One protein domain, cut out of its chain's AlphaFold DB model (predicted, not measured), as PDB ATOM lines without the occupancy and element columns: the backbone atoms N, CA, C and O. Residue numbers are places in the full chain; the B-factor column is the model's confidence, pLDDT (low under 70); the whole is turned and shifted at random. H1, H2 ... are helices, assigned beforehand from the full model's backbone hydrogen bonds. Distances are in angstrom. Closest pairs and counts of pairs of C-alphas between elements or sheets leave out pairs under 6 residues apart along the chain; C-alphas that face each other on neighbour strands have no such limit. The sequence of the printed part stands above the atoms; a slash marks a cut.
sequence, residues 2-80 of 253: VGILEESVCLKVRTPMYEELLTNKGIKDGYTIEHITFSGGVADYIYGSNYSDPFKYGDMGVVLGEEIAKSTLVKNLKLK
ATOM      1  N   VAL A   2     167.011 186.876 169.505       90.44
ATOM      2  CA  VAL A   2     166.161 187.876 168.813       90.44
ATOM      3  C   VAL A   2     166.372 187.919 167.293       90.44
ATOM      4  O   VAL A   2     165.399 187.955 166.550       90.44
ATOM      5  N   GLY A   3     167.621 187.824 166.817       91.06
ATOM      6  CA  GLY A   3     167.911 187.773 165.375       91.06
ATOM      7  C   GLY A   3     167.201 186.631 164.639       91.06
ATOM      8  O   GLY A   3     166.673 186.835 163.556       91.06
ATOM      9  N   ILE A   4     167.074 185.467 165.276       90.44
ATOM     10  CA  ILE A   4     166.388 184.299 164.703       90.44
ATOM     11  C   ILE A   4     164.871 184.519 164.666       90.44
ATOM     12  O   ILE A   4     164.197 184.085 163.735       90.44
ATOM     13  N   LEU A   5     164.318 185.244 165.645       91.31
ATOM     14  CA  LEU A   5     162.918 185.665 165.602       91.31
ATOM     15  C   LEU A   5     162.678 186.632 164.431       91.31
ATOM     16  O   LEU A   5     161.685 186.487 163.727       91.31
ATOM     17  N   GLU A   6     163.603 187.556 164.159       91.62
ATOM     18  CA  GLU A   6     163.554 188.435 162.976       91.62
ATOM     19  C   GLU A   6     163.635 187.639 161.658       91.62
ATOM     20  O   GLU A   6     162.901 187.933 160.714       91.62
ATOM     21  N   GLU A   7     164.462 186.592 161.603       91.38
ATOM     22  CA  GLU A   7     164.534 185.648 160.473       91.38
ATOM     23  C   GLU A   7     163.213 184.878 160.280       91.38
ATOM     24  O   GLU A   7     162.759 184.671 159.150       91.38
ATOM     25  N   SER A   8     162.540 184.514 161.379       89.44
ATOM     26  CA  SER A   8     161.283 183.755 161.343       89.44
ATOM     27  C   SER A   8     160.123 184.518 160.701       89.44
ATOM     28  O   SER A   8     159.265 183.907 160.066       89.44
ATOM     29  N   VAL A   9     160.129 185.850 160.806       90.31
ATOM     30  CA  VAL A   9     159.122 186.750 160.221       90.31
ATOM     31  C   VAL A   9     159.630 187.460 158.961       90.31
ATOM     32  O   VAL A   9     159.085 188.485 158.561       90.31
ATOM     33  N   CYS A  10     160.668 186.916 158.321       88.38
ATOM     34  CA  CYS A  10     161.210 187.406 157.050       88.38
ATOM     35  C   CYS A  10     161.757 188.850 157.092       88.38
ATOM     36  O   CYS A  10     161.873 189.491 156.049       88.38
ATOM     37  N   LEU A  11     162.118 189.375 158.271       88.00
ATOM     38  CA  LEU A  11     162.795 190.676 158.397       88.00
ATOM     39  C   LEU A  11     164.303 190.574 158.139       88.00
ATOM     40  O   LEU A  11     164.949 191.573 157.819       88.00
ATOM     41  N   LYS A  12     164.867 189.371 158.280       88.75
ATOM     42  CA  LYS A  12     166.264 189.047 157.988       88.75
ATOM     43  C   LYS A  12     166.362 187.783 157.144       88.75
ATOM     44  O   LYS A  12     165.464 186.944 157.155       88.75
ATOM     45  N   VAL A  13     167.476 187.661 156.427       89.62
ATOM     46  CA  VAL A  13     167.821 186.443 155.687       89.62
ATOM     47  C   VAL A  13     168.081 185.321 156.685       89.62
ATOM     48  O   VAL A  13     168.861 185.505 157.617       89.62
ATOM     49  N   ARG A  14     167.439 184.172 156.470       91.12
ATOM     50  CA  ARG A  14     167.584 182.989 157.324       91.12
ATOM     51  C   ARG A  14     169.001 182.446 157.272       91.12
ATOM     52  O   ARG A  14     169.579 182.269 156.201       91.12
ATOM     53  N   THR A  15     169.538 182.171 158.445       93.19
ATOM     54  CA  THR A  15     170.841 181.550 158.652       93.19
ATOM     55  C   THR A  15     170.680 180.050 158.922       93.19
ATOM     56  O   THR A  15     169.585 179.606 159.263       93.19
ATOM     57  N   PRO A  16     171.749 179.235 158.838       92.50
ATOM     58  CA  PRO A  16     171.671 177.818 159.211       92.50
ATOM     59  C   PRO A  16     171.138 177.583 160.636       92.50
ATOM     60  O   PRO A  16     170.437 176.609 160.885       92.50
ATOM     61  N   MET A  17     171.397 178.520 161.554       89.44
ATOM     62  CA  MET A  17     170.927 178.464 162.940       89.44
ATOM     63  C   MET A  17     169.395 178.560 163.064       89.44
ATOM     64  O   MET A  17     168.823 178.056 164.028       89.44
ATOM     65  N   TYR A  18     168.713 179.193 162.103       89.88
ATOM     66  CA  TYR A  18     167.249 179.217 162.054       89.88
ATOM     67  C   TYR A  18     166.669 177.817 161.817       89.88
ATOM     68  O   TYR A  18     165.709 177.438 162.486       89.88
ATOM     69  N   GLU A  19     167.282 177.039 160.922       86.38
ATOM     70  CA  GLU A  19     166.858 175.664 160.620       86.38
ATOM     71  C   GLU A  19     167.080 174.723 161.812       86.38
ATOM     72  O   GLU A  19     166.248 173.863 162.077       86.38
ATOM     73  N   GLU A  20     168.148 174.920 162.591       88.31
ATOM     74  CA  GLU A  20     168.408 174.123 163.801       88.31
ATOM     75  C   GLU A  20     167.394 174.372 164.931       88.31
ATOM     76  O   GLU A  20     167.160 173.496 165.763       88.31
ATOM     77  N   LEU A  21     166.787 175.563 164.977       84.06
ATOM     78  CA  LEU A  21     165.804 175.945 165.998       84.06
ATOM     79  C   LEU A  21     164.352 175.734 165.554       84.06
ATOM     80  O   LEU A  21     163.423 175.954 166.338       84.06
ATOM     81  N   LEU A  22     164.138 175.314 164.308       81.06
ATOM     82  CA  LEU A  22     162.823 174.985 163.785       81.06
ATOM     83  C   LEU A  22     162.362 173.629 164.324       81.06
ATOM     84  O   LEU A  22     162.933 172.588 164.026       81.06
ATOM     85  N   THR A  23     161.264 173.630 165.077       75.00
ATOM     86  CA  THR A  23     160.676 172.392 165.617       75.00
ATOM     87  C   THR A  23     159.679 171.727 164.668       75.00
ATOM     88  O   THR A  23     159.395 170.541 164.800       75.00
ATOM     89  N   ASN A  24     159.114 172.468 163.708       74.50
ATOM     90  CA  ASN A  24     158.168 171.929 162.727       74.50
ATOM     91  C   ASN A  24     158.282 172.661 161.383       74.50
ATOM     92  O   ASN A  24     159.114 172.318 160.551       74.50
ATOM     93  N   LYS A  25     157.451 173.684 161.155       77.62
ATOM     94  CA  LYS A  25     157.428 174.452 159.906       77.62
ATOM     95  C   LYS A  25     157.539 175.936 160.201       77.62
ATOM     96  O   LYS A  25     156.767 176.469 160.996       77.62
ATOM     97  N   GLY A  26     158.469 176.590 159.516       80.38
ATOM     98  CA  GLY A  26     158.589 178.040 159.503       80.38
ATOM     99  C   GLY A  26     157.520 178.709 158.642       80.38
ATOM    100  O   GLY A  26     156.831 178.066 157.845       80.38
ATOM    101  N   ILE A  27     157.408 180.031 158.770       83.44
ATOM    102  CA  ILE A  27     156.637 180.852 157.831       83.44
ATOM    103  C   ILE A  27     157.292 180.720 156.444       83.44
ATOM    104  O   ILE A  27     158.511 180.634 156.340       83.44
ATOM    105  N   LYS A  28     156.523 180.650 155.353       81.50
ATOM    106  CA  LYS A  28     157.131 180.596 154.006       81.50
ATOM    107  C   LYS A  28     157.643 181.975 153.592       81.50
ATOM    108  O   LYS A  28     157.129 182.987 154.057       81.50
ATOM    109  N   ASP A  29     158.615 182.018 152.694       78.88
ATOM    110  CA  ASP A  29     159.068 183.291 152.136       78.88
ATOM    111  C   ASP A  29     157.972 183.940 151.273       78.88
ATOM    112  O   ASP A  29     157.081 183.265 150.748       78.88
ATOM    113  N   GLY A  30     158.038 185.265 151.126       75.31
ATOM    114  CA  GLY A  30     157.127 186.035 150.271       75.31
ATOM    115  C   GLY A  30     155.856 186.551 150.954       75.31
ATOM    116  O   GLY A  30     155.059 187.227 150.302       75.31
ATOM    117  N   TYR A  31     155.660 186.299 152.252       80.06
ATOM    118  CA  TYR A  31     154.610 186.973 153.021       80.06
ATOM    119  C   TYR A  31     155.048 188.372 153.458       80.06
ATOM    120  O   TYR A  31     156.155 188.566 153.954       80.06
ATOM    121  N   THR A  32     154.143 189.345 153.334       83.19
ATOM    122  CA  THR A  32     154.296 190.661 153.967       83.19
ATOM    123  C   THR A  32     153.586 190.629 155.314       83.19
ATOM    124  O   THR A  32     152.359 190.576 155.373       83.19
ATOM    125  N   ILE A  33     154.355 190.611 156.400       87.62
ATOM    126  CA  ILE A  33     153.815 190.617 157.761       87.62
ATOM    127  C   ILE A  33     153.672 192.073 158.200       87.62
ATOM    128  O   ILE A  33     154.640 192.823 158.190       87.62
ATOM    129  N   GLU A  34     152.461 192.482 158.572       88.44
ATOM    130  CA  GLU A  34     152.198 193.859 159.016       88.44
ATOM    131  C   GLU A  34     152.093 193.996 160.535       88.44
ATOM    132  O   GLU A  34     152.370 195.057 161.094       88.44
ATOM    133  N   HIS A  35     151.642 192.933 161.198       89.38
ATOM    134  CA  HIS A  35     151.321 192.930 162.616       89.38
ATOM    135  C   HIS A  35     152.028 191.775 163.306       89.38
ATOM    136  O   HIS A  35     152.143 190.684 162.746       89.38
ATOM    137  N   ILE A  36     152.454 192.020 164.540       89.88
ATOM    138  CA  ILE A  36     153.035 191.005 165.409       89.88
ATOM    139  C   ILE A  36     152.399 191.083 166.790       89.88
ATOM    140  O   ILE A  36     152.038 192.155 167.282       89.88
ATOM    141  N   THR A  37     152.256 189.923 167.410       89.19
ATOM    142  CA  THR A  37     151.719 189.770 168.756       89.19
ATOM    143  C   THR A  37     152.559 188.729 169.470       89.19
ATOM    144  O   THR A  37     152.847 187.674 168.910       89.19
ATOM    145  N   PHE A  38     152.947 189.036 170.701       87.19
ATOM    146  CA  PHE A  38     153.663 188.136 171.596       87.19
ATOM    147  C   PHE A  38     152.753 187.707 172.746       87.19
ATOM    148  O   PHE A  38     151.935 188.495 173.224       87.19
ATOM    149  N   SER A  39     152.901 186.475 173.211       80.44
ATOM    150  CA  SER A  39     152.136 185.924 174.331       80.44
ATOM    151  C   SER A  39     153.013 185.024 175.210       80.44
ATOM    152  O   SER A  39     154.147 184.716 174.839       80.44
ATOM    153  N   GLY A  40     152.508 184.606 176.375       78.75
ATOM    154  CA  GLY A  40     153.285 183.892 177.398       78.75
ATOM    155  C   GLY A  40     154.051 184.820 178.355       78.75
ATOM    156  O   GLY A  40     154.041 186.035 178.192       78.75
ATOM    157  N   GLY A  41     154.733 184.246 179.352       78.44
ATOM    158  CA  GLY A  41     155.354 185.015 180.448       78.44
ATOM    159  C   GLY A  41     156.496 185.955 180.034       78.44
ATOM    160  O   GLY A  41     156.704 186.986 180.663       78.44
ATOM    161  N   VAL A  42     157.206 185.661 178.937       88.31
ATOM    162  CA  VAL A  42     158.223 186.577 178.376       88.31
ATOM    163  C   VAL A  42     157.571 187.799 177.723       88.31
ATOM    164  O   VAL A  42     158.153 188.882 177.711       88.31
ATOM    165  N   ALA A  43     156.354 187.656 177.191       87.69
ATOM    166  CA  ALA A  43     155.688 188.730 176.465       87.69
ATOM    167  C   ALA A  43     155.297 189.910 177.361       87.69
ATOM    168  O   ALA A  43     155.292 191.045 176.888       87.69
ATOM    169  N   ASP A  44     155.062 189.679 178.652       86.19
ATOM    170  CA  ASP A  44     154.790 190.746 179.624       86.19
ATOM    171  C   ASP A  44     155.937 191.771 179.678       86.19
ATOM    172  O   ASP A  44     155.710 192.973 179.829       86.19
ATOM    173  N   TYR A  45     157.168 191.314 179.441       88.56
ATOM    174  CA  TYR A  45     158.374 192.140 179.372       88.56
ATOM    175  C   TYR A  45     158.597 192.789 177.999       88.56
ATOM    176  O   TYR A  45     159.461 193.651 177.866       88.56
ATOM    177  N   ILE A  46     157.814 192.422 176.981       90.00
ATOM    178  CA  ILE A  46     157.811 193.084 175.667       90.00
ATOM    179  C   ILE A  46     156.855 194.285 175.677       90.00
ATOM    180  O   ILE A  46     157.149 195.314 175.072       90.00
ATOM    181  N   TYR A  47     155.710 194.156 176.356       85.75
ATOM    182  CA  TYR A  47     154.696 195.215 176.458       85.75
ATOM    183  C   TYR A  47     154.927 196.178 177.630       85.75
ATOM    184  O   TYR A  47     154.484 197.326 177.576       85.75
ATOM    185  N   GLY A  48     155.552 195.699 178.708       76.81
ATOM    186  CA  GLY A  48     155.811 196.455 179.930       76.81
ATOM    187  C   GLY A  48     157.170 197.154 179.951       76.81
ATOM    188  O   GLY A  48     157.908 197.167 178.974       76.81
ATOM    189  N   SER A  49     157.500 197.764 181.094       65.00
ATOM    190  CA  SER A  49     158.736 198.555 181.264       65.00
ATOM    191  C   SER A  49     159.505 198.236 182.550       65.00
ATOM    192  O   SER A  49     160.437 198.957 182.899       65.00
ATOM    193  N   ASN A  50     159.101 197.205 183.300       67.19
ATOM    194  CA  ASN A  50     159.717 196.901 184.590       67.19
ATOM    195  C   ASN A  50     160.790 195.810 184.461       67.19
ATOM    196  O   ASN A  50     160.510 194.625 184.633       67.19
ATOM    197  N   TYR A  51     162.016 196.247 184.176       75.94
ATOM    198  CA  TYR A  51     163.206 195.404 184.002       75.94
ATOM    199  C   TYR A  51     164.141 195.437 185.223       75.94
ATOM    200  O   TYR A  51     165.347 195.260 185.090       75.94
ATOM    201  N   SER A  52     163.617 195.721 186.424       77.94
ATOM    202  CA  SER A  52     164.446 195.989 187.610       77.94
ATOM    203  C   SER A  52     165.342 194.818 188.037       77.94
ATOM    204  O   SER A  52     166.378 195.050 188.651       77.94
ATOM    205  N   ASP A  53     164.944 193.583 187.723       87.38
ATOM    206  CA  ASP A  53     165.736 192.372 187.959       87.38
ATOM    207  C   ASP A  53     165.795 191.508 186.679       87.38
ATOM    208  O   ASP A  53     164.802 190.853 186.338       87.38
ATOM    209  N   PRO A  54     166.944 191.490 185.971       85.75
ATOM    210  CA  PRO A  54     167.137 190.719 184.741       85.75
ATOM    211  C   PRO A  54     166.993 189.198 184.903       85.75
ATOM    212  O   PRO A  54     166.738 188.512 183.915       85.75
ATOM    213  N   PHE A  55     167.145 188.665 186.120       88.81
ATOM    214  CA  PHE A  55     167.108 187.226 186.405       88.81
ATOM    215  C   PHE A  55     166.049 186.874 187.452       88.81
ATOM    216  O   PHE A  55     166.178 185.868 188.151       88.81
ATOM    217  N   LYS A  56     164.973 187.666 187.535       86.31
ATOM    218  CA  LYS A  56     163.875 187.513 188.508       86.31
ATOM    219  C   LYS A  56     163.358 186.076 188.671       86.31
ATOM    220  O   LYS A  56     162.945 185.695 189.763       86.31
ATOM    221  N   TYR A  57     163.359 185.290 187.595       86.06
ATOM    222  CA  TYR A  57     162.860 183.909 187.574       86.06
ATOM    223  C   TYR A  57     163.972 182.847 187.546       86.06
ATOM    224  O   TYR A  57     163.693 181.666 187.368       86.06
ATOM    225  N   GLY A  58     165.234 183.247 187.716       88.00
ATOM    226  CA  GLY A  58     166.395 182.362 187.590       88.00
ATOM    227  C   GLY A  58     166.740 181.983 186.145       88.00
ATOM    228  O   GLY A  58     167.591 181.121 185.932       88.00
ATOM    229  N   ASP A  59     166.107 182.621 185.157       88.56
ATOM    230  CA  ASP A  59     166.334 182.412 183.728       88.56
ATOM    231  C   ASP A  59     166.549 183.740 182.975       88.56
ATOM    232  O   ASP A  59     166.575 184.822 183.563       88.56
ATOM    233  N   MET A  60     166.728 183.655 181.653       89.81
ATOM    234  CA  MET A  60     166.938 184.815 180.774       89.81
ATOM    235  C   MET A  60     165.630 185.417 180.229       89.81
ATOM    236  O   MET A  60     165.676 186.198 179.277       89.81
ATOM    237  N   GLY A  61     164.459 185.052 180.762       89.25
ATOM    238  CA  GLY A  61     163.163 185.445 180.206       89.25
ATOM    239  C   GLY A  61     162.952 186.961 180.181       89.25
ATOM    240  O   GLY A  61     162.519 187.504 179.165       89.25
ATOM    241  N   VAL A  62     163.335 187.657 181.257       91.31
ATOM    242  CA  VAL A  62     163.233 189.126 181.359       91.31
ATOM    243  C   VAL A  62     164.149 189.808 180.342       91.31
ATOM    244  O   VAL A  62     163.698 190.678 179.598       91.31
ATOM    245  N   VAL A  63     165.411 189.365 180.259       92.50
ATOM    246  CA  VAL A  63     166.404 189.879 179.297       92.50
ATOM    247  C   VAL A  63     165.936 189.666 177.859       92.50
ATOM    248  O   VAL A  63     166.028 190.567 177.029       92.50
ATOM    249  N   LEU A  64     165.401 188.483 177.548       92.00
ATOM    250  CA  LEU A  64     164.886 188.182 176.217       92.00
ATOM    251  C   LEU A  64     163.704 189.088 175.853       92.00
ATOM    252  O   LEU A  64     163.668 189.608 174.739       92.00
ATOM    253  N   GLY A  65     162.761 189.299 176.776       92.19
ATOM    254  CA  GLY A  65     161.626 190.198 176.560       92.19
ATOM    255  C   GLY A  65     162.066 191.642 176.304       92.19
ATOM    256  O   GLY A  65     161.597 192.269 175.353       92.19
ATOM    257  N   GLU A  66     163.032 192.134 177.080       92.12
ATOM    258  CA  GLU A  66     163.620 193.464 176.901       92.12
ATOM    259  C   GLU A  66     164.298 193.623 175.531       92.12
ATOM    260  O   GLU A  66     164.076 194.605 174.818       92.12
ATOM    261  N   GLU A  67     165.104 192.643 175.124       93.06
ATOM    262  CA  GLU A  67     165.803 192.688 173.841       93.06
ATOM    263  C   GLU A  67     164.839 192.572 172.652       93.06
ATOM    264  O   GLU A  67     165.037 193.235 171.631       93.06
ATOM    265  N   ILE A  68     163.748 191.806 172.778       93.44
ATOM    266  CA  ILE A  68     162.683 191.778 171.764       93.44
ATOM    267  C   ILE A  68     161.993 193.145 171.673       93.44
ATOM    268  O   ILE A  68     161.784 193.630 170.557       93.44
ATOM    269  N   ALA A  69     161.706 193.804 172.800       91.12
ATOM    270  CA  ALA A  69     161.098 195.138 172.820       91.12
ATOM    271  C   ALA A  69     161.945 196.188 172.077       91.12
ATOM    272  O   ALA A  69     161.411 197.075 171.411       91.12
ATOM    273  N   LYS A  70     163.279 196.065 172.134       91.00
ATOM    274  CA  LYS A  70     164.234 196.967 171.460       91.00
ATOM    275  C   LYS A  70     164.526 196.597 169.997       91.00
ATOM    276  O   LYS A  70     165.165 197.382 169.280       91.00
ATOM    277  N   SER A  71     164.086 195.422 169.551       92.69
ATOM    278  CA  SER A  71     164.439 194.828 168.257       92.69
ATOM    279  C   SER A  71     163.701 195.430 167.059       92.69
ATOM    280  O   SER A  71     162.804 196.267 167.195       92.69
ATOM    281  N   THR A  72     164.058 194.985 165.849       90.69
ATOM    282  CA  THR A  72     163.346 195.408 164.635       90.69
ATOM    283  C   THR A  72     161.936 194.830 164.541       90.69
ATOM    284  O   THR A  72     161.102 195.418 163.858       90.69
ATOM    285  N   LEU A  73     161.629 193.760 165.285       90.81
ATOM    286  CA  LEU A  73     160.290 193.163 165.342       90.81
ATOM    287  C   LEU A  73     159.243 194.186 165.779       90.81
ATOM    288  O   LEU A  73     158.197 194.294 165.154       90.81
ATOM    289  N   VAL A  74     159.539 194.959 166.823       88.81
ATOM    290  CA  VAL A  74     158.606 195.952 167.380       88.81
ATOM    291  C   VAL A  74     158.695 197.294 166.646       88.81
ATOM    292  O   VAL A  74     157.725 198.047 166.618       88.81
ATOM    293  N   LYS A  75     159.841 197.599 166.021       86.56
ATOM    294  CA  LYS A  75     160.038 198.846 165.262       86.56
ATOM    295  C   LYS A  75     159.401 198.810 163.872       86.56
ATOM    296  O   LYS A  75     158.835 199.812 163.446       86.56
ATOM    297  N   ASN A  76     159.508 197.680 163.170       86.56
ATOM    298  CA  ASN A  76     159.074 197.555 161.776       86.56
ATOM    299  C   ASN A  76     157.679 196.931 161.638       86.56
ATOM    300  O   ASN A  76     157.015 197.171 160.631       86.56
ATOM    301  N   LEU A  77     157.225 196.148 162.622       89.12
ATOM    302  CA  LEU A  77     155.892 195.541 162.623       89.12
ATOM    303  C   LEU A  77     154.996 196.242 163.641       89.12
ATOM    304  O   LEU A  77     155.438 196.686 164.700       89.12
ATOM    305  N   LYS A  78     153.698 196.313 163.348       89.44
ATOM    306  CA  LYS A  78     152.720 196.893 164.270       89.44
ATOM    307  C   LYS A  78     152.467 195.922 165.420       89.44
ATOM    308  O   LYS A  78     151.764 194.924 165.250       89.44
ATOM    309  N   LEU A  79     153.004 196.244 166.593       86.69
ATOM    310  CA  LEU A  79     152.753 195.488 167.815       86.69
ATOM    311  C   LEU A  79     151.274 195.601 168.218       86.69
ATOM    312  O   LEU A  79     150.740 196.699 168.398       86.69
ATOM    313  N   LYS A  80     150.600 194.459 168.361       85.31
ATOM    314  CA  LYS A  80     149.236 194.365 168.900       85.31
ATOM    315  C   LYS A  80     149.262 193.601 170.220       85.31
ATOM    316  O   LYS A  80     149.911 192.556 170.264       85.31
TER     317      LYS A  80
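What this domain is: This is residues 2 to 80 of the 253 residues of an uncharacterized protein of bioreactor metagenome (UniProt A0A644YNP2). There is little regular structure: short helices form two groups, H4 with H3 at its side and H1 with H2, and long loops, residues 21 to 43 and 48 to 60, link the parts. Residues 78 to 79 pair in parallel with residues 35 to 36. The printed part has 79 residues, 31 in five named helices, H1 to H5 in order, with no named strand: all helix. It is compact, radius of gyration of the C-alphas 13.4 A, spanning 39 by 27 by 17 A.

Where its parts are: H4, residues 61 to 70, measures 14.5 A from C-alpha 61 (163.163, 185.445, 180.206). H3 is residues 44 to 47, H1 2 to 8, H2 16 to 20, and H5 72 to 76, ending at C-alpha 76 (159.074, 197.555, 161.776).

How they stand to each other: H4 touches H3, closest C-alphas Gly 65 and Tyr 45, 4.7 A. H1 touches H2, closest C-alphas Ile 4 and Tyr 18, 5.8 A. H1 only just touches H4 and H5, 3 pairs of C-alphas within 8 A each. Every O i to N i+4 pair is within hydrogen-bond range in H1, H2, H4 and H5; H3 is too short.

The domain as a whole: The printed part has no cut. Residues 49 to 50 are under pLDDT 70.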